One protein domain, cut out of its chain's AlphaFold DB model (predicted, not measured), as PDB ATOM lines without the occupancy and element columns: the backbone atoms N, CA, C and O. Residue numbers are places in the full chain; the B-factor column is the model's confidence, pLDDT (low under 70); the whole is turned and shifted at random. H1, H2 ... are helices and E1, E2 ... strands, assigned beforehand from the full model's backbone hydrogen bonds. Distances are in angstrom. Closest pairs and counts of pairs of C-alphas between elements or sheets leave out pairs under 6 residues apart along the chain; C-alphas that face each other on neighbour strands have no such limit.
ATOM      1  N   THR A 197      88.129  62.110 178.903       79.19
ATOM      2  CA  THR A 197      89.336  61.518 178.298       79.19
ATOM      3  C   THR A 197      89.440  60.018 178.560       79.19
ATOM      4  O   THR A 197      90.350  59.368 178.055       79.19
ATOM      5  N   THR A 198      88.517  59.470 179.348       81.19
ATOM      6  CA  THR A 198      88.422  58.047 179.675       81.19
ATOM      7  C   THR A 198      87.073  57.508 179.232       81.19
ATOM      8  O   THR A 198      86.048  58.182 179.366       81.19
ATOM      9  N   THR A 199      87.078  56.285 178.725       88.81
ATOM     10  CA  THR A 199      85.888  55.584 178.253       88.81
ATOM     11  C   THR A 199      85.001  55.123 179.409       88.81
ATOM     12  O   THR A 199      85.416  55.078 180.569       88.81
ATOM     13  N   VAL A 200      83.746  54.800 179.103       88.06
ATOM     14  CA  VAL A 200      82.746  54.392 180.096       88.06
ATOM     15  C   VAL A 200      83.199  53.141 180.858       88.06
ATOM     16  O   VAL A 200      83.005  53.086 182.065       88.06
ATOM     17  N   ASP A 201      83.887  52.187 180.218       89.06
ATOM     18  CA  ASP A 201      84.410  50.977 180.890       89.06
ATOM     19  C   ASP A 201      85.435  51.277 181.992       89.06
ATOM     20  O   ASP A 201      85.641  50.462 182.884       89.06
ATOM     21  N   GLN A 202      86.078  52.443 181.940       83.88
ATOM     22  CA  GLN A 202      87.053  52.878 182.939       83.88
ATOM     23  C   GLN A 202      86.410  53.695 184.066       83.88
ATOM     24  O   GLN A 202      87.084  54.038 185.040       83.88
ATOM     25  N   LEU A 203      85.135  54.060 183.913       75.88
ATOM     26  CA  LEU A 203      84.425  54.978 184.799       75.88
ATOM     27  C   LEU A 203      83.302  54.320 185.595       75.88
ATOM     28  O   LEU A 203      83.007  54.809 186.683       75.88
ATOM     29  N   ILE A 204      82.691  53.259 185.068       76.25
ATOM     30  CA  ILE A 204      81.619  52.513 185.735       76.25
ATOM     31  C   ILE A 204      81.957  51.022 185.789       76.25
ATOM     32  O   ILE A 204      82.441  50.449 184.813       76.25
ATOM     33  N   ASP A 205      81.650  50.387 186.915       76.75
ATOM     34  CA  ASP A 205      81.720  48.937 187.064       76.75
ATOM     35  C   ASP A 205      80.387  48.287 186.631       76.75
ATOM     36  O   ASP A 205      79.325  48.913 186.642       76.75
ATOM     37  N   GLU A 206      80.388  46.989 186.297       74.06
ATOM     38  CA  GLU A 206      79.160  46.266 185.892       74.06
ATOM     39  C   GLU A 206      78.071  46.209 186.985       74.06
ATOM     40  O   GLU A 206      76.921  45.858 186.703       74.06
ATOM     41  N   GLY A 207      78.433  46.515 188.235       72.06
ATOM     42  CA  GLY A 207      77.514  46.615 189.370       72.06
ATOM     43  C   GLY A 207      76.851  47.985 189.529       72.06
ATOM     44  O   GLY A 207      75.901  48.093 190.305       72.06
ATOM     45  N   ASP A 208      77.327  49.001 188.811       76.44
ATOM     46  CA  ASP A 208      76.783  50.354 188.862       76.44
ATOM     47  C   ASP A 208      75.535  50.477 187.980       76.44
ATOM     48  O   ASP A 208      75.361  49.736 187.008       76.44
ATOM     49  N   ASP A 209      74.663  51.436 188.302       82.19
ATOM     50  CA  ASP A 209      73.536  51.815 187.448       82.19
ATOM     51  C   ASP A 209      73.919  53.029 186.585       82.19
ATOM     52  O   ASP A 209      73.944  54.154 187.089       82.19
ATOM     53  N   PRO A 210      74.217  52.843 185.286       83.75
ATOM     54  CA  PRO A 210      74.631  53.945 184.430       83.75
ATOM     55  C   PRO A 210      73.457  54.696 183.790       83.75
ATOM     56  O   PRO A 210      73.670  55.543 182.918       83.75
ATOM     57  N   SER A 211      72.216  54.374 184.162       85.31
ATOM     58  CA  SER A 211      71.014  54.929 183.541       85.31
ATOM     59  C   SER A 211      70.975  56.461 183.603       85.31
ATOM     60  O   SER A 211      71.205  57.074 184.642       85.31
ATOM     61  N   GLY A 212      70.654  57.102 182.477       81.38
ATOM     62  CA  GLY A 212      70.561  58.561 182.358       81.38
ATOM     63  C   GLY A 212      71.888  59.277 182.077       81.38
ATOM     64  O   GLY A 212      71.891  60.496 181.850       81.38
ATOM     65  N   MET A 213      73.018  58.557 182.058       83.31
ATOM     66  CA  MET A 213      74.310  59.113 181.653       83.31
ATOM     67  C   MET A 213      74.319  59.388 180.147       83.31
ATOM     68  O   MET A 213      74.014  58.510 179.341       83.31
ATOM     69  N   LYS A 214      74.692  60.606 179.749       86.75
ATOM     70  CA  LYS A 214      74.895  60.941 178.336       86.75
ATOM     71  C   LYS A 214      76.278  60.485 177.895       86.75
ATOM     72  O   LYS A 214      77.241  60.661 178.635       86.75
ATOM     73  N   VAL A 215      76.368  59.925 176.698       88.19
ATOM     74  CA  VAL A 215      77.600  59.375 176.129       88.19
ATOM     75  C   VAL A 215      77.743  59.753 174.662       88.19
ATOM     76  O   VAL A 215      76.751  59.985 173.968       88.19
ATOM     77  N   GLU A 216      78.979  59.774 174.191       88.31
ATOM     78  CA  GLU A 216      79.378  59.983 172.803       88.31
ATOM     79  C   GLU A 216      80.289  58.835 172.358       88.31
ATOM     80  O   GLU A 216      80.956  58.217 173.182       88.31
ATOM     81  N   HIS A 217      80.310  58.517 171.067       89.00
ATOM     82  CA  HIS A 217      81.221  57.506 170.532       89.00
ATOM     83  C   HIS A 217      82.673  57.997 170.571       89.00
ATOM     84  O   HIS A 217      82.959  59.118 170.143       89.00
ATOM     85  N   ASP A 218      83.591  57.136 171.008       87.12
ATOM     86  CA  ASP A 218      85.028  57.384 170.904       87.12
ATOM     87  C   ASP A 218      85.510  57.166 169.465       87.12
ATOM     88  O   ASP A 218      85.773  56.042 169.026       87.12
ATOM     89  N   THR A 219      85.663  58.264 168.724       80.56
ATOM     90  CA  THR A 219      86.113  58.213 167.329       80.56
ATOM     91  C   THR A 219      87.597  57.919 167.143       80.56
ATOM     92  O   THR A 219      88.077  57.936 166.015       80.56
ATOM     93  N   THR A 220      88.336  57.672 168.224       79.44
ATOM     94  CA  THR A 220      89.726  57.203 168.147       79.44
ATOM     95  C   THR A 220      89.787  55.753 167.673       79.44
ATOM     96  O   THR A 220      90.693  55.388 166.929       79.44
ATOM     97  N   HIS A 221      88.805  54.945 168.079       83.38
ATOM     98  CA  HIS A 221      88.746  53.514 167.778       83.38
ATOM     99  C   HIS A 221      87.492  53.103 167.004       83.38
ATOM    100  O   HIS A 221      87.441  51.969 166.532       83.38
ATOM    101  N   TYR A 222      86.493  53.987 166.878       86.88
ATOM    102  CA  TYR A 222      85.237  53.714 166.182       86.88
ATOM    103  C   TYR A 222      84.884  54.804 165.163       86.88
ATOM    104  O   TYR A 222      84.560  55.936 165.515       86.88
ATOM    105  N   ASP A 223      84.871  54.455 163.882       80.19
ATOM    106  CA  ASP A 223      84.703  55.405 162.778       80.19
ATOM    107  C   ASP A 223      83.303  56.046 162.723       80.19
ATOM    108  O   ASP A 223      83.097  57.083 162.077       80.19
ATOM    109  N   GLN A 224      82.320  55.475 163.427       80.12
ATOM    110  CA  GLN A 224      80.980  56.041 163.495       80.12
ATOM    111  C   GLN A 224      80.840  57.050 164.634       80.12
ATOM    112  O   GLN A 224      80.976  56.728 165.810       80.12
ATOM    113  N   ARG A 225      80.417  58.270 164.295       79.38
ATOM    114  CA  ARG A 225      80.009  59.286 165.277       79.38
ATOM    115  C   ARG A 225      78.586  59.044 165.767       79.38
ATOM    116  O   ARG A 225      77.679  58.824 164.967       79.38
ATOM    117  N   GLY A 226      78.372  59.200 167.067       81.00
ATOM    118  CA  GLY A 226      77.057  59.083 167.686       81.00
ATOM    119  C   GLY A 226      77.062  59.617 169.110       81.00
ATOM    120  O   GLY A 226      78.111  59.703 169.739       81.00
ATOM    121  N   SER A 227      75.885  59.992 169.601       84.62
ATOM    122  CA  SER A 227      75.673  60.407 170.988       84.62
ATOM    123  C   SER A 227      74.315  59.915 171.464       84.62
ATOM    124  O   SER A 227      73.340  59.998 170.710       84.62
ATOM    125  N   GLY A 228      74.226  59.450 172.700       88.50
ATOM    126  CA  GLY A 228      72.996  58.904 173.258       88.50
ATOM    127  C   GLY A 228      72.963  58.966 174.777       88.50
ATOM    128  O   GLY A 228      73.839  59.543 175.417       88.50
ATOM    129  N   GLU A 229      71.924  58.378 175.352       90.88
ATOM    130  CA  GLU A 229      71.748  58.267 176.799       90.88
ATOM    131  C   GLU A 229      71.736  56.792 177.199       90.88
ATOM    132  O   GLU A 229      71.010  55.990 176.606       90.88
ATOM    133  N   LEU A 230      72.542  56.422 178.190       90.56
ATOM    134  CA  LEU A 230      72.590  55.065 178.712       90.56
ATOM    135  C   LEU A 230      71.251  54.714 179.369       90.56
ATOM    136  O   LEU A 230      70.720  55.453 180.193       90.56
ATOM    137  N   VAL A 231      70.699  53.567 178.989       93.44
ATOM    138  CA  VAL A 231      69.484  52.980 179.575       93.44
ATOM    139  C   VAL A 231      69.840  51.985 180.682       93.44
ATOM    140  O   VAL A 231      68.971  51.602 181.454       93.44
ATOM    141  N   GLY A 232      71.096  51.534 180.723       92.19
ATOM    142  CA  GLY A 232      71.586  50.519 181.646       92.19
ATOM    143  C   GLY A 232      72.422  49.452 180.941       92.19
ATOM    144  O   GLY A 232      72.589  49.460 179.716       92.19
ATOM    145  N   TRP A 233      72.917  48.498 181.722       93.94
ATOM    146  CA  TRP A 233      73.565  47.294 181.209       93.94
ATOM    147  C   TRP A 233      72.579  46.393 180.454       93.94
ATOM    148  O   TRP A 233      71.394  46.317 180.784       93.94
ATOM    149  N   SER A 234      73.061  45.716 179.415       93.19
ATOM    150  CA  SER A 234      72.308  44.687 178.691       93.19
ATOM    151  C   SER A 234      72.611  43.291 179.233       93.19
ATOM    152  O   SER A 234      73.612  43.109 179.910       93.19
ATOM    153  N   ASP A 235      71.815  42.279 178.898       91.50
ATOM    154  CA  ASP A 235      72.132  40.884 179.250       91.50
ATOM    155  C   ASP A 235      73.035  40.182 178.218       91.50
ATOM    156  O   ASP A 235      73.348  39.006 178.384       91.50
ATOM    157  N   SER A 236      73.458  40.892 177.168       93.56
ATOM    158  CA  SER A 236      74.259  40.356 176.065       93.56
ATOM    159  C   SER A 236      75.727  40.767 176.179       93.56
ATOM    160  O   SER A 236      76.055  41.881 176.603       93.56
ATOM    161  N   GLN A 237      76.610  39.871 175.755       95.31
ATOM    162  CA  GLN A 237      78.040  40.119 175.586       95.31
ATOM    163  C   GLN A 237      78.360  40.524 174.145       95.31
ATOM    164  O   GLN A 237      77.511  40.487 173.251       95.31
ATOM    165  N   TYR A 238      79.591  40.964 173.918       95.12
ATOM    166  CA  TYR A 238      80.022  41.538 172.650       95.12
ATOM    167  C   TYR A 238      79.904  40.571 171.463       95.12
ATOM    168  O   TYR A 238      79.564  40.988 170.347       95.12
ATOM    169  N   THR A 239      80.168  39.285 171.699       95.00
ATOM    170  CA  THR A 239      80.122  38.235 170.676       95.00
ATOM    171  C   THR A 239      78.778  37.512 170.580       95.00
ATOM    172  O   THR A 239      78.559  36.784 169.606       95.00
ATOM    173  N   ASP A 240      77.855  37.760 171.515       95.12
ATOM    174  CA  ASP A 240      76.522  37.157 171.513       95.12
ATOM    175  C   ASP A 240      75.711  37.594 170.290       95.12
ATOM    176  O   ASP A 240      75.730  38.754 169.875       95.12
ATOM    177  N   HIS A 241      74.944  36.663 169.725       92.94
ATOM    178  CA  HIS A 241      73.966  36.989 168.693       92.94
ATOM    179  C   HIS A 241      72.750  37.669 169.326       92.94
ATOM    180  O   HIS A 241      72.128  37.104 170.225       92.94
ATOM    181  N   ILE A 242      72.391  38.859 168.840       90.44
ATOM    182  CA  ILE A 242      71.250  39.623 169.348       90.44
ATOM    183  C   ILE A 242      70.121  39.556 168.319       90.44
ATOM    184  O   ILE A 242      70.240  40.128 167.235       90.44
ATOM    185  N   ASP A 243      69.020  38.887 168.663       82.69
ATOM    186  CA  ASP A 243      67.914  38.591 167.737       82.69
ATOM    187  C   ASP A 243      67.314  39.847 167.080       82.69
ATOM    188  O   ASP A 243      67.113  39.872 165.866       82.69
ATOM    189  N   ASP A 244      67.100  40.919 167.852       78.56
ATOM    190  CA  ASP A 244      66.539  42.189 167.353       78.56
ATOM    191  C   ASP A 244      67.478  42.922 166.377       78.56
ATOM    192  O   ASP A 244      67.052  43.780 165.602       78.56
ATOM    193  N   VAL A 245      68.767  42.585 166.415       81.94
ATOM    194  CA  VAL A 245      69.824  43.163 165.578       81.94
ATOM    195  C   VAL A 245      70.173  42.231 164.408       81.94
ATOM    196  O   VAL A 245      70.640  42.689 163.364       81.94
ATOM    197  N   GLY A 246      69.932  40.925 164.555       84.69
ATOM    198  CA  GLY A 246      70.225  39.888 163.565       84.69
ATOM    199  C   GLY A 246      71.713  39.544 163.420       84.69
ATOM    200  O   GLY A 246      72.085  38.850 162.472       84.69
ATOM    201  N   ASN A 247      72.575  40.032 164.318       90.62
ATOM    202  CA  ASN A 247      74.011  39.735 164.367       90.62
ATOM    203  C   ASN A 247      74.569  39.989 165.785       90.62
ATOM    204  O   ASN A 247      73.843  40.465 166.657       90.62
ATOM    205  N   SER A 248      75.848  39.687 166.019       93.06
ATOM    206  CA  SER A 248      76.572  40.182 167.195       93.06
ATOM    207  C   SER A 248      77.092  41.598 166.974       93.06
ATOM    208  O   SER A 248      77.338  42.012 165.835       93.06
ATOM    209  N   ILE A 249      77.301  42.347 168.058       94.19
ATOM    210  CA  ILE A 249      77.885  43.692 167.965       94.19
ATOM    211  C   ILE A 249      79.331  43.613 167.468       94.19
ATOM    212  O   ILE A 249      79.729  44.424 166.638       94.19
ATOM    213  N   TYR A 250      80.080  42.570 167.844       94.25
ATOM    214  CA  TYR A 250      81.385  42.275 167.245       94.25
ATOM    215  C   TYR A 250      81.317  42.164 165.714       94.25
ATOM    216  O   TYR A 250      82.181  42.707 165.023       94.25
ATOM    217  N   GLY A 251      80.302  41.482 165.173       91.25
ATOM    218  CA  GLY A 251      80.089  41.380 163.729       91.25
ATOM    219  C   GLY A 251      79.735  42.723 163.088       91.25
ATOM    220  O   GLY A 251      80.239  43.037 162.018       91.25
ATOM    221  N   LEU A 252      78.914  43.536 163.755       90.44
ATOM    222  CA  LEU A 252      78.533  44.864 163.258       90.44
ATOM    223  C   LEU A 252      79.661  45.898 163.291       90.44
ATOM    224  O   LEU A 252      79.600  46.865 162.546       90.44
ATOM    225  N   HIS A 253      80.666  45.708 164.138       93.88
ATOM    226  CA  HIS A 253      81.841  46.576 164.208       93.88
ATOM    227  C   HIS A 253      82.912  46.257 163.155       93.88
ATOM    228  O   HIS A 253      83.949  46.920 163.121       93.88
ATOM    229  N   GLU A 254      82.703  45.248 162.304       92.25
ATOM    230  CA  GLU A 254      83.635  44.931 161.220       92.25
ATOM    231  C   GLU A 254      83.772  46.108 160.247       92.25
ATOM    232  O   GLU A 254      82.793  46.553 159.652       92.25
ATOM    233  N   GLY A 255      85.000  46.597 160.071       87.81
ATOM    234  CA  GLY A 255      85.301  47.718 159.180       87.81
ATOM    235  C   GLY A 255      85.019  49.107 159.758       87.81
ATOM    236  O   GLY A 255      85.449  50.075 159.144       87.81
ATOM    237  N   ASP A 256      84.368  49.196 160.921       87.56
ATOM    238  CA  ASP A 256      84.123  50.459 161.629       87.56
ATOM    239  C   ASP A 256      84.978  50.608 162.899       87.56
ATOM    240  O   ASP A 256      85.168  51.721 163.379       87.56
ATOM    241  N   VAL A 257      85.471  49.506 163.478       91.50
ATOM    242  CA  VAL A 257      86.400  49.513 164.620       91.50
ATOM    243  C   VAL A 257      87.760  48.999 164.170       91.50
ATOM    244  O   VAL A 257      87.835  48.036 163.406       91.50
ATOM    245  N   GLU A 258      88.836  49.610 164.671       90.00
ATOM    246  CA  GLU A 258      90.208  49.170 164.398       90.00
ATOM    247  C   GLU A 258      90.377  47.669 164.692       90.00
ATOM    248  O   GLU A 258      90.119  47.206 165.803       90.00
ATOM    249  N   GLU A 259      90.821  46.901 163.693       91.00
ATOM    250  CA  GLU A 259      90.777  45.432 163.731       91.00
ATOM    251  C   GLU A 259      91.568  44.838 164.909       91.00
ATOM    252  O   GLU A 259      91.100  43.906 165.564       91.00
ATOM    253  N   GLU A 260      92.738  45.399 165.234       91.75
ATOM    254  CA  GLU A 260      93.535  44.939 166.378       91.75
ATOM    255  C   GLU A 260      92.783  45.142 167.704       91.75
ATOM    256  O   GLU A 260      92.711  44.228 168.527       91.75
ATOM    257  N   PHE A 261      92.164  46.309 167.891       92.19
ATOM    258  CA  PHE A 261      91.383  46.623 169.087       92.19
ATOM    259  C   PHE A 261      90.101  45.785 169.168       92.19
ATOM    260  O   PHE A 261      89.735  45.271 170.228       92.19
ATOM    261  N   ARG A 262      89.445  45.570 168.025       94.38
ATOM    262  CA  ARG A 262      88.252  44.735 167.894       94.38
ATOM    263  C   ARG A 262      88.523  43.281 168.289       94.38
ATOM    264  O   ARG A 262      87.721  42.710 169.030       94.38
ATOM    265  N   GLU A 263      89.637  42.692 167.851       94.69
ATOM    266  CA  GLU A 263      90.021  41.329 168.251       94.69
ATOM    267  C   GLU A 263      90.386  41.240 169.741       94.69
ATOM    268  O   GLU A 263      90.013  40.268 170.399       94.69
ATOM    269  N   GLN A 264      91.028  42.265 170.315       94.00
ATOM    270  CA  GLN A 264      91.279  42.317 171.764       94.00
ATOM    271  C   GLN A 264      89.972  42.335 172.573       94.00
ATOM    272  O   GLN A 264      89.844  41.639 173.581       94.00
ATOM    273  N   LEU A 265      88.984  43.120 172.137       93.75
ATOM    274  CA  LEU A 265      87.674  43.194 172.789       93.75
ATOM    275  C   LEU A 265      86.881  41.896 172.638       93.75
ATOM    276  O   LEU A 265      86.200  41.489 173.571       93.75
ATOM    277  N   LYS A 266      87.001  41.214 171.499       94.50
ATOM    278  CA  LYS A 266      86.407  39.891 171.281       94.50
ATOM    279  C   LYS A 266      86.964  38.839 172.240       94.50
ATOM    280  O   LYS A 266      86.203  38.011 172.718       94.50
ATOM    281  N   GLU A 267      88.267  38.863 172.530       93.12
ATOM    282  CA  GLU A 267      88.871  37.938 173.501       93.12
ATOM    283  C   GLU A 267      88.380  38.203 174.933       93.12
ATOM    284  O   GLU A 267      88.183  37.262 175.702       93.12
ATOM    285  N   LYS A 268      88.154  39.475 175.287       93.00
ATOM    286  CA  LYS A 268      87.592  39.870 176.589       93.00
ATOM    287  C   LYS A 268      86.090  39.603 176.715       93.00
ATOM    288  O   LYS A 268      85.614  39.455 177.834       93.00
ATOM    289  N   ASP A 269      85.384  39.607 175.589       94.44
ATOM    290  CA  ASP A 269      83.930  39.474 175.447       94.44
ATOM    291  C   ASP A 269      83.111  40.302 176.463       94.44
ATOM    292  O   ASP A 269      82.322  39.768 177.241       94.44
ATOM    293  N   PRO A 270      83.317  41.630 176.523       94.19
ATOM    294  CA  PRO A 270      82.701  42.464 177.547       94.19
ATOM    295  C   PRO A 270      81.179  42.556 177.391       94.19
ATOM    296  O   PRO A 270      80.624  42.478 176.289       94.19
ATOM    297  N   ARG A 271      80.502  42.817 178.512       94.88
ATOM    298  CA  ARG A 271      79.063  43.076 178.556       94.88
ATOM    299  C   ARG A 271      78.708  44.364 177.807       94.88
ATOM    300  O   ARG A 271      79.400  45.379 177.908       94.88
ATOM    301  N   LEU A 272      77.604  44.336 177.064       95.38
ATOM    302  CA  LEU A 272      77.124  45.488 176.298       95.38
ATOM    303  C   LEU A 272      76.249  46.414 177.151       95.38
ATOM    304  O   LEU A 272      75.538  45.970 178.057       95.38
ATOM    305  N   LEU A 273      76.232  47.697 176.794       95.06
ATOM    306  CA  LEU A 273      75.300  48.705 177.301       95.06
ATOM    307  C   LEU A 273      74.130  48.896 176.337       95.06
ATOM    308  O   LEU A 273      74.286  48.786 175.120       95.06
ATOM    309  N   ARG A 274      72.961  49.248 176.878       94.69
ATOM    310  CA  ARG A 274      71.811  49.727 176.101       94.69
ATOM    311  C   ARG A 274      71.830  51.246 176.060       94.69
ATOM    312  O   ARG A 274      71.926  51.892 177.101       94.69
ATOM    313  N   ILE A 275      71.681  51.816 174.871       93.88
ATOM    314  CA  ILE A 275      71.777  53.257 174.637       93.88
ATOM    315  C   ILE A 275      70.578  53.728 173.842       93.88
ATOM    316  O   ILE A 275      70.253  53.165 172.796       93.88
ATOM    317  N   ARG A 276      69.943  54.787 174.327       92.75
ATOM    318  CA  ARG A 276      68.869  55.486 173.640       92.75
ATOM    319  C   ARG A 276      69.459  56.549 172.708       92.75
ATOM    320  O   ARG A 276      70.034  57.534 173.167       92.75
ATOM    321  N   TYR A 277      69.277  56.357 171.407       85.56
ATOM    322  CA  TYR A 277      69.583  57.307 170.340       85.56
ATOM    323  C   TYR A 277      68.274  57.917 169.828       85.56
ATOM    324  O   TYR A 277      67.610  57.365 168.950       85.56
ATOM    325  N   GLY A 278      67.864  59.050 170.402       79.44
ATOM    326  CA  GLY A 278      66.551  59.630 170.112       79.44
ATOM    327  C   GLY A 278      65.425  58.693 170.564       79.44
ATOM    328  O   GLY A 278      65.274  58.454 171.759       79.44
ATOM    329  N   ASN A 279      64.656  58.151 169.617       75.12
ATOM    330  CA  ASN A 279      63.557  57.220 169.912       75.12
ATOM    331  C   ASN A 279      63.974  55.743 169.865       75.12
ATOM    332  O   ASN A 279      63.209  54.884 170.302       75.12
ATOM    333  N   ASP A 280      65.173  55.442 169.364       82.50
ATOM    334  CA  ASP A 280      65.642  54.072 169.183       82.50
ATOM    335  C   ASP A 280      66.569  53.664 170.326       82.50
ATOM    336  O   ASP A 280      67.363  54.465 170.811       82.50
ATOM    337  N   THR A 281      66.505  52.403 170.754       90.94
ATOM    338  CA  THR A 281      67.469  51.838 171.711       90.94
ATOM    339  C   THR A 281      68.351  50.821 171.001       90.94
ATOM    340  O   THR A 281      67.836  49.916 170.351       90.94
ATOM    341  N   LYS A 282      69.671  50.968 171.118       92.44
ATOM    342  CA  LYS A 282      70.675  50.087 170.506       92.44
ATOM    343  C   LYS A 282      71.678  49.593 171.547       92.44
ATOM    344  O   LYS A 282      71.696  50.087 172.672       92.44
ATOM    345  N   TYR A 283      72.504  48.628 171.158       93.94
ATOM    346  CA  TYR A 283      73.564  48.066 171.992       93.94
ATOM    347  C   TYR A 283      74.920  48.634 171.582       93.94
ATOM    348  O   TYR A 283      75.150  48.857 170.393       93.94
ATOM    349  N   GLN A 284      75.803  48.866 172.550       94.31
ATOM    350  CA  GLN A 284      77.161  49.342 172.292       94.31
ATOM    351  C   GLN A 284      78.121  48.921 173.412       94.31
ATOM    352  O   GLN A 284      77.707  48.657 174.542       94.31
ATOM    353  N   LEU A 285      79.410  48.864 173.091       94.19
ATOM    354  CA  LEU A 285      80.486  48.605 174.031       94.19
ATOM    355  C   LEU A 285      80.784  49.819 174.917       94.19
ATOM    356  O   LEU A 285      80.986  50.905 174.379       94.19
ATOM    357  N   PRO A 286      80.959  49.641 176.241       92.56
ATOM    358  CA  PRO A 286      81.433  50.719 177.113       92.56
ATOM    359  C   PRO A 286      82.823  51.249 176.706       92.56
ATOM    360  O   PRO A 286      83.104  52.430 176.869       92.56
ATOM    361  N   HIS A 287      83.645  50.398 176.083       93.56
ATOM    362  CA  HIS A 287      84.990  50.708 175.584       93.56
ATOM    363  C   HIS A 287      85.024  51.653 174.374       93.56
ATOM    364  O   HIS A 287      86.093  52.115 173.998       93.56
ATOM    365  N   LEU A 288      83.880  51.898 173.729       92.56
ATOM    366  CA  LEU A 288      83.761  52.791 172.570       92.56
ATOM    367  C   LEU A 288      82.925  54.032 172.898       92.56
ATOM    368  O   LEU A 288      82.421  54.700 171.996       92.56
ATOM    369  N   LEU A 289      82.725  54.312 174.187       91.50
ATOM    370  CA  LEU A 289      81.882  55.397 174.665       91.50
ATOM    371  C   LEU A 289      82.676  56.302 175.589       91.50
ATOM    372  O   LEU A 289      83.267  55.832 176.554       91.50
ATOM    373  N   LEU A 290      82.615  57.602 175.339       87.56
ATOM    374  CA  LEU A 290      83.057  58.641 176.254       87.56
ATOM    375  C   LEU A 290      81.823  59.223 176.953       87.56
ATOM    376  O   LEU A 290      80.841  59.542 176.278       87.56
ATOM    377  N   PRO A 291      81.825  59.392 178.283       84.44
ATOM    378  CA  PRO A 291      80.771  60.151 178.932       84.44
ATOM    379  C   PRO A 291      80.778  61.600 178.457       84.44
ATOM    380  O   PRO A 291      81.825  62.199 178.219       84.44
ATOM    381  N   SER A 292      79.585  62.175 178.389       82.12
ATOM    382  CA  SER A 292      79.358  63.611 178.276       82.12
ATOM    383  C   SER A 292      79.071  64.126 179.695       82.12
ATOM    384  O   SER A 292      77.923  64.053 180.154       82.12
ATOM    385  N   PRO A 293      80.112  64.520 180.459       69.56
ATOM    386  CA  PRO A 293      79.984  64.789 181.886       69.56
ATOM    387  C   PRO A 293      79.149  66.044 182.141       69.56
ATOM    388  O   PRO A 293      79.291  67.058 181.452       69.56
ATOM    389  N   ARG A 294      78.296  65.997 183.168       75.19
ATOM    390  CA  ARG A 294      77.608  67.196 183.665       75.19
ATOM    391  C   ARG A 294      78.523  67.969 184.613       75.19
ATOM    392  O   ARG A 294      79.356  67.369 185.289       75.19
ATOM    393  N   LEU A 295      78.364  69.291 184.682       76.75
ATOM    394  CA  LEU A 295      79.205  70.140 185.535       76.75
ATOM    395  C   LEU A 295      79.108  69.745 187.010       76.75
ATOM    396  O   LEU A 295      80.131  69.702 187.684       76.75
ATOM    397  N   GLU A 296      77.916  69.369 187.473       74.69
ATOM    398  CA  GLU A 296      77.681  68.939 188.853       74.69
ATOM    399  C   GLU A 296      78.482  67.668 189.186       74.69
ATOM    400  O   GLU A 296      79.085  67.560 190.248       74.69
ATOM    401  N   GLN A 297      78.573  66.728 188.238       69.94
ATOM    402  CA  GLN A 297      79.363  65.502 188.408       69.94
ATOM    403  C   GLN A 297      80.865  65.796 188.452       69.94
ATOM    404  O   GLN A 297      81.607  65.147 189.186       69.94
ATOM    405  N   ILE A 298      81.326  66.771 187.665       75.81
ATOM    406  CA  ILE A 298      82.724  67.206 187.694       75.81
ATOM    407  C   ILE A 298      83.023  67.898 189.023       75.81
ATOM    408  O   ILE A 298      84.083  67.662 189.581       75.81
ATOM    409  N   GLU A 299      82.109  68.707 189.563       81.25
ATOM    410  CA  GLU A 299      82.306  69.352 190.864       81.25
ATOM    411  C   GLU A 299      82.542  68.336 191.992       81.25
ATOM    412  O   GLU A 299      83.421  68.540 192.831       81.25
ATOM    413  N   GLU A 300      81.808  67.221 191.977       77.25
ATOM    414  CA  GLU A 300      81.971  66.130 192.943       77.25
ATOM    415  C   GLU A 300      83.285  65.356 192.757       77.25
ATOM    416  O   GLU A 300      83.915  64.953 193.737       77.25
ATOM    417  N   GLN A 301      83.701  65.127 191.507       74.50
ATOM    418  CA  GLN A 301      84.848  64.271 191.180       74.50
ATOM    419  C   GLN A 301      86.187  65.019 191.114       74.50
ATOM    420  O   GLN A 301      87.228  64.433 191.408       74.50
ATOM    421  N   ASP A 302      86.168  66.283 190.694       79.75
ATOM    422  CA  ASP A 302      87.334  67.130 190.436       79.75
ATOM    423  C   ASP A 302      86.958  68.623 190.567       79.75
ATOM    424  O   ASP A 302      86.791  69.367 189.592       79.75
ATOM    425  N   ARG A 303      86.790  69.060 191.820       85.56
ATOM    426  CA  ARG A 303      86.358  70.421 192.166       85.56
ATOM    427  C   ARG A 303      87.299  71.508 191.639       85.56
ATOM    428  O   ARG A 303      86.824  72.569 191.236       85.56
ATOM    429  N   ASP A 304      88.603  71.245 191.611       87.56
ATOM    430  CA  ASP A 304      89.609  72.200 191.134       87.56
ATOM    431  C   ASP A 304      89.484  72.410 189.620       87.56
ATOM    432  O   ASP A 304      89.486  73.548 189.141       87.56
ATOM    433  N   PHE A 305      89.289  71.330 188.852       88.56
ATOM    434  CA  PHE A 305      88.995  71.447 187.426       88.56
ATOM    435  C   PHE A 305      87.640  72.120 187.173       88.56
ATOM    436  O   PHE A 305      87.556  72.971 186.287       88.56
ATOM    437  N   HIS A 306      86.598  71.807 187.956       88.94
ATOM    438  CA  HIS A 306      85.298  72.486 187.867       88.94
ATOM    439  C   HIS A 306      85.426  74.000 188.090       88.94
ATOM    440  O   HIS A 306      84.911  74.792 187.296       88.94
ATOM    441  N   GLN A 307      86.152  74.410 189.135       86.81
ATOM    442  CA  GLN A 307      86.401  75.817 189.428       86.81
ATOM    443  C   GLN A 307      87.142  76.489 188.270       86.81
ATOM    444  O   GLN A 307      86.662  77.491 187.737       86.81
ATOM    445  N   ARG A 308      88.254  75.898 187.817       88.62
ATOM    446  CA  ARG A 308      89.026  76.419 186.684       88.62
ATOM    447  C   ARG A 308      88.182  76.521 185.414       88.62
ATOM    448  O   ARG A 308      88.277  77.505 184.689       88.62
ATOM    449  N   TYR A 309      87.352  75.519 185.131       88.69
ATOM    450  CA  TYR A 309      86.475  75.532 183.967       88.69
ATOM    451  C   TYR A 309      85.455  76.670 184.037       88.69
ATOM    452  O   TYR A 309      85.253  77.363 183.042       88.69
ATOM    453  N   ASN A 310      84.840  76.899 185.199       85.19
ATOM    454  CA  ASN A 310      83.905  78.009 185.381       85.19
ATOM    455  C   ASN A 310      84.591  79.375 185.249       85.19
ATOM    456  O   ASN A 310      84.023  80.267 184.619       85.19
ATOM    457  N   GLU A 311      85.816  79.517 185.760       82.44
ATOM    458  CA  GLU A 311      86.635  80.726 185.594       82.44
ATOM    459  C   GLU A 311      86.997  80.977 184.114       82.44
ATOM    460  O   GLU A 311      86.903  82.102 183.629       82.44
ATOM    461  N   GLU A 312      87.332  79.928 183.356       83.31
ATOM    462  CA  GLU A 312      87.750  80.007 181.942       83.31
ATOM    463  C   GLU A 312      86.579  79.997 180.939       83.31
ATOM    464  O   GLU A 312      86.753  80.268 179.745       83.31
TER     465      GLU A 312
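What this domain is: This is residues 197 to 312 of the 757 residues of the protein "Stem cell self-renewal protein Piwi" of Halopiger xanaduensis (strain DSM 18323 / JCM 14033 / SH-6) (UniProt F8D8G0). Look for a five-stranded sheet, curled like part of a barrel, with the short helix H1 and then H2 near one end of the long axis. A small helical hairpin, H3 and H4, lies away from the sheet at the other end. The 116 printed residues hold E1 E2 H1 H2 E3 E4 E5 H3 H4 in that order; the antiparallel sheet runs E4 E3 E2 E1 E5. The class is mixed, helices and strands; the whole is compact, with a radius of gyration of the C-alphas of 15.1 A, yet elongated, spanning 48 by 28 by 26 A.

Where its parts are: Start with residues 197 to 213, which have no named element. Find C-alpha 214 at (74.895, 60.941, 178.336), where E1, 214 to 217, begins. E2, 227 to 237, covers 20.9 A and bends by 86 degrees at residue 234. Next come H1, 249 to 252, H2, 259 to 268, 14.4 A, E3, 271 to 277, 19.0 A, E4, 280 to 284, E5, 289 to 291, and H3, 295 to 301. H4, 303 to 312, 14.1 A, ends at C-alpha 312, (87.750, 80.007, 181.942).

How they stand to each other: In the strongly twisted sheet, check N 216 and O 290, 2.8 A, between E1 and E5. In hairpin E1 and E2, N 215 and O 228 are 2.9 A apart. E2 pairs with E3 through N 231 and O 274, 2.8 A; hairpin E3 and E4 has N 275 and O 282, 2.8 A. H1 only grazes the sheet, with residues 249 to 250. H1 and H2 are close but not clearly touching, their closest C-alphas, Tyr 250 and Lys 266, 6.9 A apart. H3 and H4 touch, closest at the C-alphas of Glu 299 and His 306, 5.3 A. They run opposite ways at a shallow tilt of 34 degrees, only just short of steep. Every O i to N i+4 pair is within hydrogen-bond range in H2, H3 and H4; H1 is too short for one.

The domain as a whole: The C-alphas farthest apart, Asp 243 and Glu 311, are 49.4 A apart. The printed part has no cut; its one long link joins E2 to H1. Residues 293 and 297 have pLDDT under 70.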